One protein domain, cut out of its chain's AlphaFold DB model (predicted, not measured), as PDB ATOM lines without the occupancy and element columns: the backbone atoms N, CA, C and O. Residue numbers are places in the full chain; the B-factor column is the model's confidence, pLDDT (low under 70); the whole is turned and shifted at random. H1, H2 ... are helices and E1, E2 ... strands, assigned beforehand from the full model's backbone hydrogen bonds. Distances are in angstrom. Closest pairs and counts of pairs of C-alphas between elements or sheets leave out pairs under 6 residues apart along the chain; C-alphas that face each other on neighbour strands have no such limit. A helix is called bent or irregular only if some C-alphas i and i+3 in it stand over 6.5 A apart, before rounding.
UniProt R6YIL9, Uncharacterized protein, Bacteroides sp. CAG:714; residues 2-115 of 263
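Overview. This is residues 2 to 115 of the 263 residues of an uncharacterized protein of Bacteroides sp. CAG:714 (UniProt R6YIL9). A small, twisted sheet of three strands has helix H2 over one face and the last part of a long bent helix, H1, over the other, while residues 2 to 23 of H1 stick out from this body as a long arm. H3 and the short H4 meet near the end of E3. The 114 printed residues hold four named helices and three named strands, in the order H1 E1 H2 H3 E2 E3 H4, and the class is mixed, helices and strands. The sheet runs E1 E3 E2, antiparallel throughout. The whole is loose, with a radius of gyration of the C-alphas of 19.2 A, and spans 71 by 26 by 21 A; the arm makes the length.

Arrangement. The inner strand E3, residues 100 to 108, has the edge strands E1, residues 40 to 47, and E2, residues 91 to 97, as neighbours. E1 and E3 are antiparallel at 166 degrees, with N 43 and O 105 within hydrogen-bond range at 2.8 A. E2 and E3 form a hairpin, antiparallel at 155 degrees, with N 102 and O 95 at 2.8 A. H2, residues 50 to 69, is on the sheet over E1 and E3 at a height of 5.6 A; its closest C-alphas to E1 are those of Leu 61 and Gly 43, 3.8 A apart. H1, residues 2 to 35, was assigned as one helix by its hydrogen bonds but is bent, with C-alphas 12 and 15 6.5 A apart; its arms H1a, residues 2 to 12, and H1b, residues 15 to 35, stand at a shallow tilt of 27 degrees. H1b is on the opposite face from H2, over E3 and E2 at a height of 8.1 A, and the C-alphas of Glu 27 and Ile 93 are its closest to E2, at 6.9 A. H1a is not on the sheet. H3, residues 78 to 89, is close to H2 but not clearly touching, the closest C-alphas being those of Ile 83 and Lys 62, 7.5 A apart. The helices on both faces of the sheet make three layers, H2 and H3 on one face and H1b on the other. E1, H2, H3 and E2 form a split strand-helix-strand unit, two strands running the same way with E3 between them, and its crossover is right-handed. H4, residues 109 to 113, only grazes the sheet and only just touches H3, with 3 pairs of C-alphas within 8 A, the closest those of His 89 and Asn 111 at 7.2 A. In H1a, H1b, H2, H3 and H4 every O i to N i+4 pair is within hydrogen-bond range.

Along the chain. E3 is 26.6 A long, E1 23.2 A and E2 19.1 A. H1b measures 30.9 A, H2 28.5 A, H3 16.5 A and H1a 15.8 A. H1a begins at C-alpha 2, (302.477, 413.422, 303.332), E3 at C-alpha 100, (299.002, 378.017, 293.543), and H4 ends at C-alpha 113, (270.690, 360.188, 293.800).

Size, cuts and confidence. The C-alphas of Ile 2 and Glu 73 are the two farthest apart, at 71.0 A. Without residues 2 to 23, which stand free, the body spans 40 by 25 by 21 A. The printed part has no cut, and no link is long. Mean pLDDT of the printed part is 75.7; residues 2 to 21, 70 to 89 and 112 to 115 are under 70.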
ATOM      1  N   ILE A   2     302.166 414.807 303.787       61.56
ATOM      2  CA  ILE A   2     302.477 413.422 303.332       61.56
ATOM      3  C   ILE A   2     302.491 412.377 304.470       61.56
ATOM      4  O   ILE A   2     301.816 411.360 304.371       61.56
ATOM      5  N   LYS A   3     303.171 412.646 305.595       59.31
ATOM      6  CA  LYS A   3     303.218 411.721 306.749       59.31
ATOM      7  C   LYS A   3     301.835 411.416 307.358       59.31
ATOM      8  O   LYS A   3     301.602 410.294 307.778       59.31
ATOM      9  N   VAL A   4     300.919 412.387 307.376       68.25
ATOM     10  CA  VAL A   4     299.545 412.209 307.887       68.25
ATOM     11  C   VAL A   4     298.706 411.403 306.893       68.25
ATOM     12  O   VAL A   4     297.961 410.521 307.303       68.25
ATOM     13  N   LEU A   5     298.895 411.633 305.589       60.97
ATOM     14  CA  LEU A   5     298.252 410.853 304.529       60.97
ATOM     15  C   LEU A   5     298.647 409.366 304.600       60.97
ATOM     16  O   LEU A   5     297.785 408.503 304.487       60.97
ATOM     17  N   VAL A   6     299.928 409.069 304.859       67.88
ATOM     18  CA  VAL A   6     300.426 407.694 305.054       67.88
ATOM     19  C   VAL A   6     299.801 407.031 306.285       67.88
ATOM     20  O   VAL A   6     299.389 405.878 306.197       67.88
ATOM     21  N   TYR A   7     299.670 407.744 307.409       64.25
ATOM     22  CA  TYR A   7     299.001 407.205 308.600       64.25
ATOM     23  C   TYR A   7     297.513 406.921 308.360       64.25
ATOM     24  O   TYR A   7     297.038 405.868 308.770       64.25
ATOM     25  N   ILE A   8     296.794 407.806 307.660       65.94
ATOM     26  CA  ILE A   8     295.386 407.582 307.293       65.94
ATOM     27  C   ILE A   8     295.261 406.367 306.363       65.94
ATOM     28  O   ILE A   8     294.430 405.498 306.616       65.94
ATOM     29  N   LEU A   9     296.121 406.252 305.343       60.38
ATOM     30  CA  LEU A   9     296.147 405.094 304.444       60.38
ATOM     31  C   LEU A   9     296.357 403.783 305.226       60.38
ATOM     32  O   LEU A   9     295.628 402.815 305.027       60.38
ATOM     33  N   LEU A  10     297.313 403.765 306.158       60.78
ATOM     34  CA  LEU A  10     297.654 402.582 306.951       60.78
ATOM     35  C   LEU A  10     296.524 402.169 307.917       60.78
ATOM     36  O   LEU A  10     296.320 400.978 308.148       60.78
ATOM     37  N   LEU A  11     295.743 403.134 308.413       62.41
ATOM     38  CA  LEU A  11     294.597 402.901 309.299       62.41
ATOM     39  C   LEU A  11     293.401 402.253 308.569       62.41
ATOM     40  O   LEU A  11     292.686 401.456 309.171       62.41
ATOM     41  N   PHE A  12     293.226 402.521 307.269       60.22
ATOM     42  CA  PHE A  12     292.193 401.878 306.440       60.22
ATOM     43  C   PHE A  12     292.577 400.476 305.927       60.22
ATOM     44  O   PHE A  12     291.685 399.671 305.666       60.22
ATOM     45  N   TYR A  13     293.868 400.143 305.814       57.19
ATOM     46  CA  TYR A  13     294.308 398.819 305.335       57.19
ATOM     47  C   TYR A  13     294.242 397.712 306.405       57.19
ATOM     48  O   TYR A  13     293.938 396.562 306.084       57.19
ATOM     49  N   LEU A  14     294.484 398.041 307.679       57.78
ATOM     50  CA  LEU A  14     294.463 397.076 308.790       57.78
ATOM     51  C   LEU A  14     293.155 396.258 308.935       57.78
ATOM     52  O   LEU A  14     293.259 395.035 309.067       57.78
ATOM     53  N   PRO A  15     291.937 396.843 308.888       60.94
ATOM     54  CA  PRO A  15     290.702 396.062 309.029       60.94
ATOM     55  C   PRO A  15     290.434 395.105 307.855       60.94
ATOM     56  O   PRO A  15     289.824 394.057 308.061       60.94
ATOM     57  N   VAL A  16     290.919 395.416 306.646       59.22
ATOM     58  CA  VAL A  16     290.712 394.582 305.443       59.22
ATOM     59  C   VAL A  16     291.536 393.291 305.502       59.22
ATOM     60  O   VAL A  16     291.063 392.228 305.104       59.22
ATOM     61  N   CYS A  17     292.752 393.346 306.056       57.56
ATOM     62  CA  CYS A  17     293.580 392.152 306.242       57.56
ATOM     63  C   CYS A  17     292.968 391.164 307.252       57.56
ATOM     64  O   CYS A  17     293.049 389.952 307.054       57.56
ATOM     65  N   LEU A  18     292.340 391.676 308.317       61.59
ATOM     66  CA  LEU A  18     291.722 390.849 309.357       61.59
ATOM     67  C   LEU A  18     290.479 390.108 308.843       61.59
ATOM     68  O   LEU A  18     290.348 388.908 309.087       61.59
ATOM     69  N   SER A  19     289.596 390.776 308.093       65.00
ATOM     70  CA  SER A  19     288.391 390.136 307.541       65.00
ATOM     71  C   SER A  19     288.721 389.055 306.503       65.00
ATOM     72  O   SER A  19     288.138 387.970 306.546       65.00
ATOM     73  N   ALA A  20     289.712 389.290 305.636       64.88
ATOM     74  CA  ALA A  20     290.176 388.295 304.666       64.88
ATOM     75  C   ALA A  20     290.763 387.035 305.337       64.88
ATOM     76  O   ALA A  20     290.533 385.915 304.877       64.88
ATOM     77  N   GLN A  21     291.491 387.196 306.449       67.25
ATOM     78  CA  GLN A  21     292.051 386.067 307.198       67.25
ATOM     79  C   GLN A  21     290.966 385.225 307.894       67.25
ATOM     80  O   GLN A  21     291.087 383.998 307.935       67.25
ATOM     81  N   VAL A  22     289.909 385.864 308.410       75.75
ATOM     82  CA  VAL A  22     288.753 385.174 309.009       75.75
ATOM     83  C   VAL A  22     288.000 384.365 307.950       75.75
ATOM     84  O   VAL A  22     287.833 383.159 308.133       75.75
ATOM     85  N   ALA A  23     287.661 384.969 306.806       72.50
ATOM     86  CA  ALA A  23     286.979 384.279 305.707       72.50
ATOM     87  C   ALA A  23     287.750 383.028 305.234       72.50
ATOM     88  O   ALA A  23     287.187 381.937 305.147       72.50
ATOM     89  N   TYR A  24     289.071 383.140 305.047       79.56
ATOM     90  CA  TYR A  24     289.923 382.003 304.676       79.56
ATOM     91  C   TYR A  24     289.931 380.871 305.729       79.56
ATOM     92  O   TYR A  24     290.019 379.689 305.380       79.56
ATOM     93  N   MET A  25     289.833 381.195 307.024       80.38
ATOM     94  CA  MET A  25     289.705 380.186 308.087       80.38
ATOM     95  C   MET A  25     288.336 379.496 308.073       80.38
ATOM     96  O   MET A  25     288.280 378.272 308.227       80.38
ATOM     97  N   GLU A  26     287.255 380.241 307.840       84.56
ATOM     98  CA  GLU A  26     285.894 379.704 307.730       84.56
ATOM     99  C   GLU A  26     285.740 378.780 306.516       84.56
ATOM    100  O   GLU A  26     285.274 377.646 306.654       84.56
ATOM    101  N   GLU A  27     286.222 379.191 305.342       86.31
ATOM    102  CA  GLU A  27     286.222 378.360 304.133       86.31
ATOM    103  C   GLU A  27     287.056 377.084 304.312       86.31
ATOM    104  O   GLU A  27     286.623 375.984 303.950       86.31
ATOM    105  N   LYS A  28     288.233 377.186 304.943       86.88
ATOM    106  CA  LYS A  28     289.066 376.022 305.283       86.88
ATOM    107  C   LYS A  28     288.353 375.073 306.255       86.88
ATOM    108  O   LYS A  28     288.475 373.851 306.114       86.88
ATOM    109  N   ALA A  29     287.594 375.600 307.216       87.94
ATOM    110  CA  ALA A  29     286.764 374.799 308.115       87.94
ATOM    111  C   ALA A  29     285.593 374.129 307.369       87.94
ATOM    112  O   ALA A  29     285.358 372.934 307.572       87.94
ATOM    113  N   LYS A  30     284.925 374.845 306.449       90.00
ATOM    114  CA  LYS A  30     283.867 374.315 305.564       90.00
ATOM    115  C   LYS A  30     284.393 373.145 304.723       90.00
ATOM    116  O   LYS A  30     283.813 372.061 304.775       90.00
ATOM    117  N   VAL A  31     285.547 373.301 304.065       90.19
ATOM    118  CA  VAL A  31     286.224 372.215 303.322       90.19
ATOM    119  C   VAL A  31     286.510 371.009 304.223       90.19
ATOM    120  O   VAL A  31     286.171 369.885 303.864       90.19
ATOM    121  N   ASN A  32     287.074 371.211 305.418       93.00
ATOM    122  CA  ASN A  32     287.354 370.105 306.344       93.00
ATOM    123  C   ASN A  32     286.084 369.379 306.825       93.00
ATOM    124  O   ASN A  32     286.121 368.164 307.017       93.00
ATOM    125  N   LYS A  33     284.968 370.098 307.006       93.31
ATOM    126  CA  LYS A  33     283.661 369.516 307.352       93.31
ATOM    127  C   LYS A  33     283.122 368.652 306.209       93.31
ATOM    128  O   LYS A  33     282.677 367.537 306.460       93.31
ATOM    129  N   ILE A  34     283.218 369.131 304.967       92.31
ATOM    130  CA  ILE A  34     282.769 368.403 303.770       92.31
ATOM    131  C   ILE A  34     283.620 367.148 303.550       92.31
ATOM    132  O   ILE A  34     283.068 366.059 303.454       92.31
ATOM    133  N   LYS A  35     284.957 367.258 303.581       92.62
ATOM    134  CA  LYS A  35     285.878 366.117 303.375       92.62
ATOM    135  C   LYS A  35     285.741 364.995 304.415       92.62
ATOM    136  O   LYS A  35     286.229 363.897 304.174       92.62
ATOM    137  N   ARG A  36     285.123 365.269 305.571       92.81
ATOM    138  CA  ARG A  36     284.836 364.294 306.642       92.81
ATOM    139  C   ARG A  36     283.397 363.772 306.632       92.81
ATOM    140  O   ARG A  36     283.081 362.886 307.417       92.81
ATOM    141  N   SER A  37     282.524 364.335 305.802       91.56
ATOM    142  CA  SER A  37     281.109 363.978 305.751       91.56
ATOM    143  C   SER A  37     280.853 362.970 304.637       91.56
ATOM    144  O   SER A  37     281.137 363.237 303.473       91.56
ATOM    145  N   SER A  38     280.242 361.835 304.979       87.50
ATOM    146  CA  SER A  38     279.798 360.828 304.009       87.50
ATOM    147  C   SER A  38     278.639 361.297 303.121       87.50
ATOM    148  O   SER A  38     278.353 360.646 302.120       87.50
ATOM    149  N   LEU A  39     277.987 362.416 303.467       87.62
ATOM    150  CA  LEU A  39     276.842 362.983 302.743       87.62
ATOM    151  C   LEU A  39     277.228 363.714 301.450       87.62
ATOM    152  O   LEU A  39     276.344 364.056 300.670       87.62
ATOM    153  N   TYR A  40     278.516 363.977 301.220       90.12
ATOM    154  CA  TYR A  40     278.995 364.745 300.073       90.12
ATOM    155  C   TYR A  40     279.979 363.939 299.230       90.12
ATOM    156  O   TYR A  40     280.701 363.080 299.736       90.12
ATOM    157  N   LEU A  41     280.039 364.275 297.946       90.06
ATOM    158  CA  LEU A  41     281.165 363.968 297.072       90.06
ATOM    159  C   LEU A  41     281.872 365.268 296.713       90.06
ATOM    160  O   LEU A  41     281.244 366.326 296.640       90.06
ATOM    161  N   TYR A  42     283.186 365.196 296.527       93.00
ATOM    162  CA  TYR A  42     284.011 366.362 296.250       93.00
ATOM    163  C   TYR A  42     285.118 366.045 295.246       93.00
ATOM    164  O   TYR A  42     285.601 364.916 295.168       93.00
ATOM    165  N   GLY A  43     285.531 367.074 294.513       92.75
ATOM    166  CA  GLY A  43     286.725 367.093 293.685       92.75
ATOM    167  C   GLY A  43     287.634 368.243 294.101       92.75
ATOM    168  O   GLY A  43     287.169 369.315 294.491       92.75
ATOM    169  N   GLU A  44     288.942 368.018 294.048       92.19
ATOM    170  CA  GLU A  44     289.941 369.009 294.441       92.19
ATOM    171  C   GLU A  44     291.003 369.131 293.346       92.19
ATOM    172  O   GLU A  44     291.617 368.139 292.964       92.19
ATOM    173  N   GLY A  45     291.224 370.350 292.857       93.94
ATOM    174  CA  GLY A  45     292.250 370.670 291.868       93.94
ATOM    175  C   GLY A  45     293.176 371.765 292.381       93.94
ATOM    176  O   GLY A  45     292.737 372.693 293.064       93.94
ATOM    177  N   ILE A  46     294.472 371.635 292.099       94.06
ATOM    178  CA  ILE A  46     295.508 372.579 292.534       94.06
ATOM    179  C   ILE A  46     296.428 372.848 291.352       94.06
ATOM    180  O   ILE A  46     297.004 371.905 290.818       94.06
ATOM    181  N   ALA A  47     296.574 374.112 290.967       94.00
ATOM    182  CA  ALA A  47     297.314 374.492 289.768       94.00
ATOM    183  C   ALA A  47     297.917 375.898 289.861       94.00
ATOM    184  O   ALA A  47     297.669 376.638 290.817       94.00
ATOM    185  N   ALA A  48     298.695 376.285 288.849       91.25
ATOM    186  CA  ALA A  48     299.211 377.648 288.739       91.25
ATOM    187  C   ALA A  48     298.109 378.664 288.380       91.25
ATOM    188  O   ALA A  48     298.207 379.827 288.771       91.25
ATOM    189  N   THR A  49     297.057 378.236 287.671       92.56
ATOM    190  CA  THR A  49     295.934 379.089 287.246       92.56
ATOM    191  C   THR A  49     294.594 378.608 287.808       92.56
ATOM    192  O   THR A  49     294.426 377.446 288.184       92.56
ATOM    193  N   VAL A  50     293.610 379.512 287.864       88.88
ATOM    194  CA  VAL A  50     292.252 379.201 288.349       88.88
ATOM    195  C   VAL A  50     291.560 378.191 287.432       88.88
ATOM    196  O   VAL A  50     290.892 377.282 287.916       88.88
ATOM    197  N   GLU A  51     291.734 378.338 286.120       90.69
ATOM    198  CA  GLU A  51     291.080 377.522 285.091       90.69
ATOM    199  C   GLU A  51     291.617 376.086 285.087       90.69
ATOM    200  O   GLU A  51     290.837 375.135 285.085       90.69
ATOM    201  N   GLU A  52     292.936 375.914 285.194       90.94
ATOM    202  CA  GLU A  52     293.579 374.599 285.295       90.94
ATOM    203  C   GLU A  52     293.200 373.892 286.612       90.94
ATOM    204  O   GLU A  52     292.854 372.707 286.619       90.94
ATOM    205  N   ALA A  53     293.167 374.631 287.730       88.88
ATOM    206  CA  ALA A  53     292.706 374.104 289.014       88.88
ATOM    207  C   ALA A  53     291.213 373.728 288.978       88.88
ATOM    208  O   ALA A  53     290.815 372.731 289.580       88.88
ATOM    209  N   MET A  54     290.387 374.489 288.253       87.94
ATOM    210  CA  MET A  54     288.968 374.195 288.064       87.94
ATOM    211  C   MET A  54     288.759 372.948 287.196       87.94
ATOM    212  O   MET A  54     288.001 372.073 287.602       87.94
ATOM    213  N   ALA A  55     289.479 372.799 286.082       87.56
ATOM    214  CA  ALA A  55     289.415 371.605 285.230       87.56
ATOM    215  C   ALA A  55     289.845 370.324 285.976       87.56
ATOM    216  O   ALA A  55     289.191 369.280 285.859       87.56
ATOM    217  N   MET A  56     290.889 370.406 286.813       87.31
ATOM    218  CA  MET A  56     291.271 369.306 287.709       87.31
ATOM    219  C   MET A  56     290.187 369.002 288.750       87.31
ATOM    220  O   MET A  56     289.883 367.832 288.981       87.31
ATOM    221  N   ALA A  57     289.576 370.024 289.357       90.12
ATOM    222  CA  ALA A  57     288.510 369.831 290.338       90.12
ATOM    223  C   ALA A  57     287.245 369.214 289.712       90.12
ATOM    224  O   ALA A  57     286.667 368.306 290.307       90.12
ATOM    225  N   GLU A  58     286.846 369.646 288.509       86.44
ATOM    226  CA  GLU A  58     285.726 369.064 287.749       86.44
ATOM    227  C   GLU A  58     285.994 367.588 287.422       86.44
ATOM    228  O   GLU A  58     285.154 366.731 287.701       86.44
ATOM    229  N   THR A  59     287.193 367.269 286.923       86.88
ATOM    230  CA  THR A  59     287.609 365.886 286.622       86.88
ATOM    231  C   THR A  59     287.629 365.012 287.880       86.88
ATOM    232  O   THR A  59     287.094 363.902 287.887       86.88
ATOM    233  N   SER A  60     288.193 365.524 288.979       89.38
ATOM    234  CA  SER A  60     288.227 364.827 290.268       89.38
ATOM    235  C   SER A  60     286.822 364.572 290.821       89.38
ATOM    236  O   SER A  60     286.585 363.495 291.369       89.38
ATOM    237  N   LEU A  61     285.893 365.523 290.665       88.62
ATOM    238  CA  LEU A  61     284.508 365.377 291.112       88.62
ATOM    239  C   LEU A  61     283.745 364.366 290.246       88.62
ATOM    240  O   LEU A  61     283.070 363.498 290.794       88.62
ATOM    241  N   LYS A  62     283.898 364.419 288.913       83.06
ATOM    242  CA  LYS A  62     283.310 363.431 287.993       83.06
ATOM    243  C   LYS A  62     283.730 362.011 288.378       83.06
ATOM    244  O   LYS A  62     282.874 361.147 288.544       83.06
ATOM    245  N   ASN A  63     285.024 361.787 288.608       83.75
ATOM    246  CA  ASN A  63     285.546 360.472 288.990       83.75
ATOM    247  C   ASN A  63     285.011 359.993 290.350       83.75
ATOM    248  O   ASN A  63     284.677 358.818 290.494       83.75
ATOM    249  N   ALA A  64     284.874 360.889 291.335       85.38
ATOM    250  CA  ALA A  64     284.274 360.554 292.630       85.38
ATOM    251  C   ALA A  64     282.799 360.128 292.499       85.38
ATOM    252  O   ALA A  64     282.354 359.227 293.203       85.38
ATOM    253  N   ILE A  65     282.053 360.749 291.581       80.25
ATOM    254  CA  ILE A  65     280.638 360.448 291.319       80.25
ATOM    255  C   ILE A  65     280.473 359.130 290.566       80.25
ATOM    256  O   ILE A  65     279.661 358.306 290.977       80.25
ATOM    257  N   LEU A  66     281.282 358.889 289.531       76.81
ATOM    258  CA  LEU A  66     281.303 357.605 288.823       76.81
ATOM    259  C   LEU A  66     281.642 356.443 289.774       76.81
ATOM    260  O   LEU A  66     280.984 355.409 289.738       76.81
ATOM    261  N   SER A  67     282.611 356.640 290.675       79.62
ATOM    262  CA  SER A  67     282.988 355.645 291.689       79.62
ATOM    263  C   SER A  67     281.858 355.338 292.688       79.62
ATOM    264  O   SER A  67     281.661 354.186 293.062       79.62
ATOM    265  N   GLU A  68     281.063 356.341 293.082       79.12
ATOM    266  CA  GLU A  68     279.896 356.143 293.960       79.12
ATOM    267  C   GLU A  68     278.731 355.426 293.249       79.12
ATOM    268  O   GLU A  68     277.975 354.696 293.888       79.12
ATOM    269  N   MET A  69     278.572 355.615 291.933       71.06
ATOM    270  CA  MET A  69     277.491 355.002 291.145       71.06
ATOM    271  C   MET A  69     277.734 353.517 290.798       71.06
ATOM    272  O   MET A  69     276.787 352.812 290.440       71.06
ATOM    273  N   GLY A  70     278.969 353.027 290.964       58.00
ATOM    274  CA  GLY A  70     279.380 351.648 290.680       58.00
ATOM    275  C   GLY A  70     279.638 351.376 289.192       58.00
ATOM    276  O   GLY A  70     279.185 352.118 288.327       58.00
ATOM    277  N   GLU A  71     280.361 350.290 288.886       49.44
ATOM    278  CA  GLU A  71     280.893 349.943 287.546       49.44
ATOM    279  C   GLU A  71     279.837 349.518 286.492       49.44
ATOM    280  O   GLU A  71     280.086 348.647 285.657       49.44
ATOM    281  N   ASN A  72     278.645 350.119 286.490       42.41
ATOM    282  CA  ASN A  72     277.616 349.828 285.495       42.41
ATOM    283  C   ASN A  72     277.800 350.670 284.227       42.41
ATOM    284  O   ASN A  72     277.198 351.728 284.068       42.41
ATOM    285  N   GLU A  73     278.585 350.085 283.322       43.31
ATOM    286  CA  GLU A  73     278.438 350.165 281.864       43.31
ATOM    287  C   GLU A  73     278.773 351.502 281.167       43.31
ATOM    288  O   GLU A  73     278.674 352.596 281.711       43.31
ATOM    289  N   LYS A  74     279.277 351.404 279.930       48.28
ATOM    290  CA  LYS A  74     279.931 352.497 279.188       48.28
ATOM    291  C   LYS A  74     278.996 353.692 278.950       48.28
ATOM    292  O   LYS A  74     278.160 353.673 278.052       48.28
ATOM    293  N   LEU A  75     279.217 354.770 279.695       47.88
ATOM    294  CA  LEU A  75     278.477 356.028 279.588       47.88
ATOM    295  C   LEU A  75     279.078 356.923 278.486       47.88
ATOM    296  O   LEU A  75     280.154 357.481 278.684       47.88
ATOM    297  N   GLN A  76     278.405 357.065 277.334       52.16
ATOM    298  CA  GLN A  76     278.811 358.030 276.288       52.16
ATOM    299  C   GLN A  76     277.829 359.202 276.072       52.16
ATOM    300  O   GLN A  76     278.295 360.284 275.734       52.16
ATOM    301  N   ASP A  77     276.528 359.052 276.363       45.06
ATOM    302  CA  ASP A  77     275.543 360.162 276.304       45.06
ATOM    303  C   ASP A  77     275.126 360.702 277.683       45.06
ATOM    304  O   ASP A  77     274.921 361.904 277.879       45.06
ATOM    305  N   SER A  78     275.068 359.831 278.692       50.44
ATOM    306  CA  SER A  78     274.788 360.189 280.092       50.44
ATOM    307  C   SER A  78     275.838 361.131 280.696       50.44
ATOM    308  O   SER A  78     275.562 361.807 281.687       50.44
ATOM    309  N   ASP A  79     277.006 361.239 280.063       51.56
ATOM    310  CA  ASP A  79     278.105 362.117 280.448       51.56
ATOM    311  C   ASP A  79     277.698 363.605 280.460       51.56
ATOM    312  O   ASP A  79     277.982 364.307 281.431       51.56
ATOM    313  N   GLN A  80     276.970 364.097 279.446       50.12
ATOM    314  CA  GLN A  80     276.555 365.511 279.397       50.12
ATOM    315  C   GLN A  80     275.478 365.844 280.437       50.12
ATOM    316  O   GLN A  80     275.522 366.904 281.066       50.12
ATOM    317  N   ILE A  81     274.520 364.937 280.645       48.62
ATOM    318  CA  ILE A  81     273.433 365.120 281.617       48.62
ATOM    319  C   ILE A  81     274.001 365.095 283.040       48.62
ATOM    320  O   ILE A  81     273.665 365.963 283.849       48.62
ATOM    321  N   LEU A  82     274.921 364.166 283.325       57.34
ATOM    322  CA  LEU A  82     275.623 364.108 284.602       57.34
ATOM    323  C   LEU A  82     276.452 365.382 284.827       57.34
ATOM    324  O   LEU A  82     276.315 366.007 285.875       57.34
ATOM    325  N   ILE A  83     277.248 365.822 283.845       58.12
ATOM    326  CA  ILE A  83     278.071 367.043 283.949       58.12
ATOM    327  C   ILE A  83     277.210 368.295 284.183       58.12
ATOM    328  O   ILE A  83     277.557 369.111 285.038       58.12
ATOM    329  N   ASN A  84     276.075 368.445 283.496       59.47
ATOM    330  CA  ASN A  84     275.188 369.598 283.688       59.47
ATOM    331  C   ASN A  84     274.494 369.586 285.059       59.47
ATOM    332  O   ASN A  84     274.447 370.620 285.727       59.47
ATOM    333  N   SER A  85     274.021 368.426 285.527       55.22
ATOM    334  CA  SER A  85     273.464 368.285 286.882       55.22
ATOM    335  C   SER A  85     274.521 368.510 287.967       55.22
ATOM    336  O   SER A  85     274.237 369.167 288.969       55.22
ATOM    337  N   ILE A  86     275.760 368.050 287.748       63.22
ATOM    338  CA  ILE A  86     276.906 368.358 288.615       63.22
ATOM    339  C   ILE A  86     277.126 369.868 288.659       63.22
ATOM    340  O   ILE A  86     277.074 370.430 289.745       63.22
ATOM    341  N   LYS A  87     277.291 370.549 287.516       66.81
ATOM    342  CA  LYS A  87     277.546 372.003 287.483       66.81
ATOM    343  C   LYS A  87     276.412 372.824 288.101       66.81
ATOM    344  O   LYS A  87     276.687 373.827 288.753       66.81
ATOM    345  N   LYS A  88     275.154 372.389 287.959       67.62
ATOM    346  CA  LYS A  88     273.980 373.052 288.559       67.62
ATOM    347  C   LYS A  88     273.913 372.912 290.087       67.62
ATOM    348  O   LYS A  88     273.391 373.805 290.748       67.62
ATOM    349  N   HIS A  89     274.413 371.806 290.644       69.81
ATOM    350  CA  HIS A  89     274.301 371.491 292.076       69.81
ATOM    351  C   HIS A  89     275.641 371.456 292.830       69.81
ATOM    352  O   HIS A  89     275.648 371.204 294.037       69.81
ATOM    353  N   SER A  90     276.762 371.721 292.155       80.44
ATOM    354  CA  SER A  90     278.081 371.836 292.771       80.44
ATOM    355  C   SER A  90     278.310 373.228 293.349       80.44
ATOM    356  O   SER A  90     278.223 374.225 292.631       80.44
ATOM    357  N   GLU A  91     278.702 373.302 294.616       84.38
ATOM    358  CA  GLU A  91     279.255 374.520 295.207       84.38
ATOM    359  C   GLU A  91     280.779 374.574 294.999       84.38
ATOM    360  O   GLU A  91     281.463 373.545 295.008       84.38
ATOM    361  N   LYS A  92     281.322 375.791 294.854       90.56
ATOM    362  CA  LYS A  92     282.759 376.063 294.695       90.56
ATOM    363  C   LYS A  92     283.313 376.800 295.910       90.56
ATOM    364  O   LYS A  92     282.756 377.811 296.324       90.56
ATOM    365  N   ILE A  93     284.459 376.348 296.412       87.81
ATOM    366  CA  ILE A  93     285.303 377.079 297.365       87.81
ATOM    367  C   ILE A  93     286.681 377.257 296.715       87.81
ATOM    368  O   ILE A  93     287.277 376.279 296.255       87.81
ATOM    369  N   GLN A  94     287.180 378.492 296.655       89.38
ATOM    370  CA  GLN A  94     288.491 378.818 296.084       89.38
ATOM    371  C   GLN A  94     289.435 379.288 297.187       89.38
ATOM    372  O   GLN A  94     289.150 380.239 297.898       89.38
ATOM    373  N   LEU A  95     290.582 378.625 297.309       87.12
ATOM    374  CA  LEU A  95     291.581 378.881 298.342       87.12
ATOM    375  C   LEU A  95     292.953 379.076 297.695       87.12
ATOM    376  O   LEU A  95     293.269 378.447 296.689       87.12
ATOM    377  N   LYS A  96     293.826 379.873 298.313       85.50
ATOM    378  CA  LYS A  96     295.249 379.912 297.942       85.50
ATOM    379  C   LYS A  96     296.016 378.790 298.644       85.50
ATOM    380  O   LYS A  96     295.836 378.559 299.841       85.50
ATOM    381  N   ARG A  97     296.923 378.121 297.926       81.44
ATOM    382  CA  ARG A  97     297.894 377.161 298.478       81.44
ATOM    383  C   ARG A  97     299.309 377.594 298.086       81.44
ATOM    384  O   ARG A  97     299.888 377.108 297.119       81.44
ATOM    385  N   GLY A  98     299.869 378.527 298.855       86.44
ATOM    386  CA  GLY A  98     301.113 379.203 298.480       86.44
ATOM    387  C   GLY A  98     300.886 380.058 297.232       86.44
ATOM    388  O   GLY A  98     299.925 380.821 297.188       86.44
ATOM    389  N   ALA A  99     301.737 379.898 296.217       88.31
ATOM    390  CA  ALA A  99     301.575 380.567 294.924       88.31
ATOM    391  C   ALA A  99     300.481 379.947 294.025       88.31
ATOM    392  O   ALA A  99     300.102 380.565 293.036       88.31
ATOM    393  N   MET A 100     299.981 378.749 294.352       89.88
ATOM    394  CA  MET A 100     299.002 378.017 293.543       89.88
ATOM    395  C   MET A 100     297.554 378.308 293.956       89.88
ATOM    396  O   MET A 100     297.253 378.558 295.129       89.88
ATOM    397  N   GLU A 101     296.653 378.212 292.985       89.06
ATOM    398  CA  GLU A 101     295.205 378.179 293.185       89.06
ATOM    399  C   GLU A 101     294.771 376.782 293.628       89.06
ATOM    400  O   GLU A 101     295.288 375.776 293.140       89.06
ATOM    401  N   ARG A 102     293.801 376.707 294.541       91.81
ATOM    402  CA  ARG A 102     293.151 375.469 294.977       91.81
ATOM    403  C   ARG A 102     291.646 375.630 294.827       91.81
ATOM    404  O   ARG A 102     291.029 376.393 295.569       91.81
ATOM    405  N   ILE A 103     291.062 374.882 293.901       91.81
ATOM    406  CA  ILE A 103     289.617 374.817 293.694       91.81
ATOM    407  C   ILE A 103     289.087 373.545 294.344       91.81
ATOM    408  O   ILE A 103     289.594 372.446 294.116       91.81
ATOM    409  N   PHE A 104     288.063 373.706 295.175       92.19
ATOM    410  CA  PHE A 104     287.334 372.623 295.812       92.19
ATOM    411  C   PHE A 104     285.877 372.695 295.353       92.19
ATOM    412  O   PHE A 104     285.169 373.649 295.680       92.19
ATOM    413  N   LEU A 105     285.451 371.702 294.574       92.38
ATOM    414  CA  LEU A 105     284.068 371.531 294.130       92.38
ATOM    415  C   LEU A 105     283.425 370.412 294.937       92.38
ATOM    416  O   LEU A 105     284.065 369.392 295.190       92.38
ATOM    417  N   TYR A 106     282.165 370.565 295.325       90.50
ATOM    418  CA  TYR A 106     281.450 369.507 296.035       90.50
ATOM    419  C   TYR A 106     279.946 369.549 295.791       90.50
ATOM    420  O   TYR A 106     279.381 370.589 295.467       90.50
ATOM    421  N   VAL A 107     279.303 368.402 295.987       89.00
ATOM    422  CA  VAL A 107     277.863 368.191 295.810       89.00
ATOM    423  C   VAL A 107     277.355 367.233 296.885       89.00
ATOM    424  O   VAL A 107     278.077 366.341 297.337       89.00
ATOM    425  N   GLU A 108     276.118 367.415 297.333       87.81
ATOM    426  CA  GLU A 108     275.484 366.513 298.297       87.81
ATOM    427  C   GLU A 108     274.932 365.269 297.587       87.81
ATOM    428  O   GLU A 108     274.225 365.381 296.584       87.81
ATOM    429  N   LYS A 109     275.209 364.070 298.115       83.75
ATOM    430  CA  LYS A 109     274.837 362.788 297.491       83.75
ATOM    431  C   LYS A 109     273.338 362.660 297.227       83.75
ATOM    432  O   LYS A 109     272.953 362.106 296.205       83.75
ATOM    433  N   LYS A 110     272.484 363.234 298.082       78.19
ATOM    434  CA  LYS A 110     271.026 363.239 297.871       78.19
ATOM    435  C   LYS A 110     270.609 363.976 296.586       78.19
ATOM    436  O   LYS A 110     269.635 363.578 295.954       78.19
ATOM    437  N   ASN A 111     271.364 364.996 296.169       71.00
ATOM    438  CA  ASN A 111     271.099 365.755 294.942       71.00
ATOM    439  C   ASN A 111     271.537 364.963 293.694       71.00
ATOM    440  O   ASN A 111     270.938 365.107 292.634       71.00
ATOM    441  N   LEU A 112     272.536 364.083 293.835       65.00
ATOM    442  CA  LEU A 112     272.947 363.149 292.783       65.00
ATOM    443  C   LEU A 112     271.976 361.971 292.658       65.00
ATOM    444  O   LEU A 112     271.552 361.653 291.559       65.00
ATOM    445  N   LEU A 113     271.577 361.360 293.776       50.94
ATOM    446  CA  LEU A 113     270.690 360.188 293.800       50.94
ATOM    447  C   LEU A 113     269.216 360.520 293.507       50.94
ATOM    448  O   LEU A 113     268.430 359.617 293.244       50.94
ATOM    449  N   SER A 114     268.847 361.807 293.519       44.78
ATOM    450  CA  SER A 114     267.562 362.288 292.981       44.78
ATOM    451  C   SER A 114     267.587 362.461 291.454       44.78
ATOM    452  O   SER A 114     266.543 362.697 290.847       44.78
ATOM    453  N   SER A 115     268.764 362.355 290.823       40.66
ATOM    454  CA  SER A 115     268.892 362.219 289.372       40.66
ATOM    455  C   SER A 115     268.754 360.738 289.034       40.66
ATOM    456  O   SER A 115     269.640 359.941 289.331       40.66
TER     457      SER A 115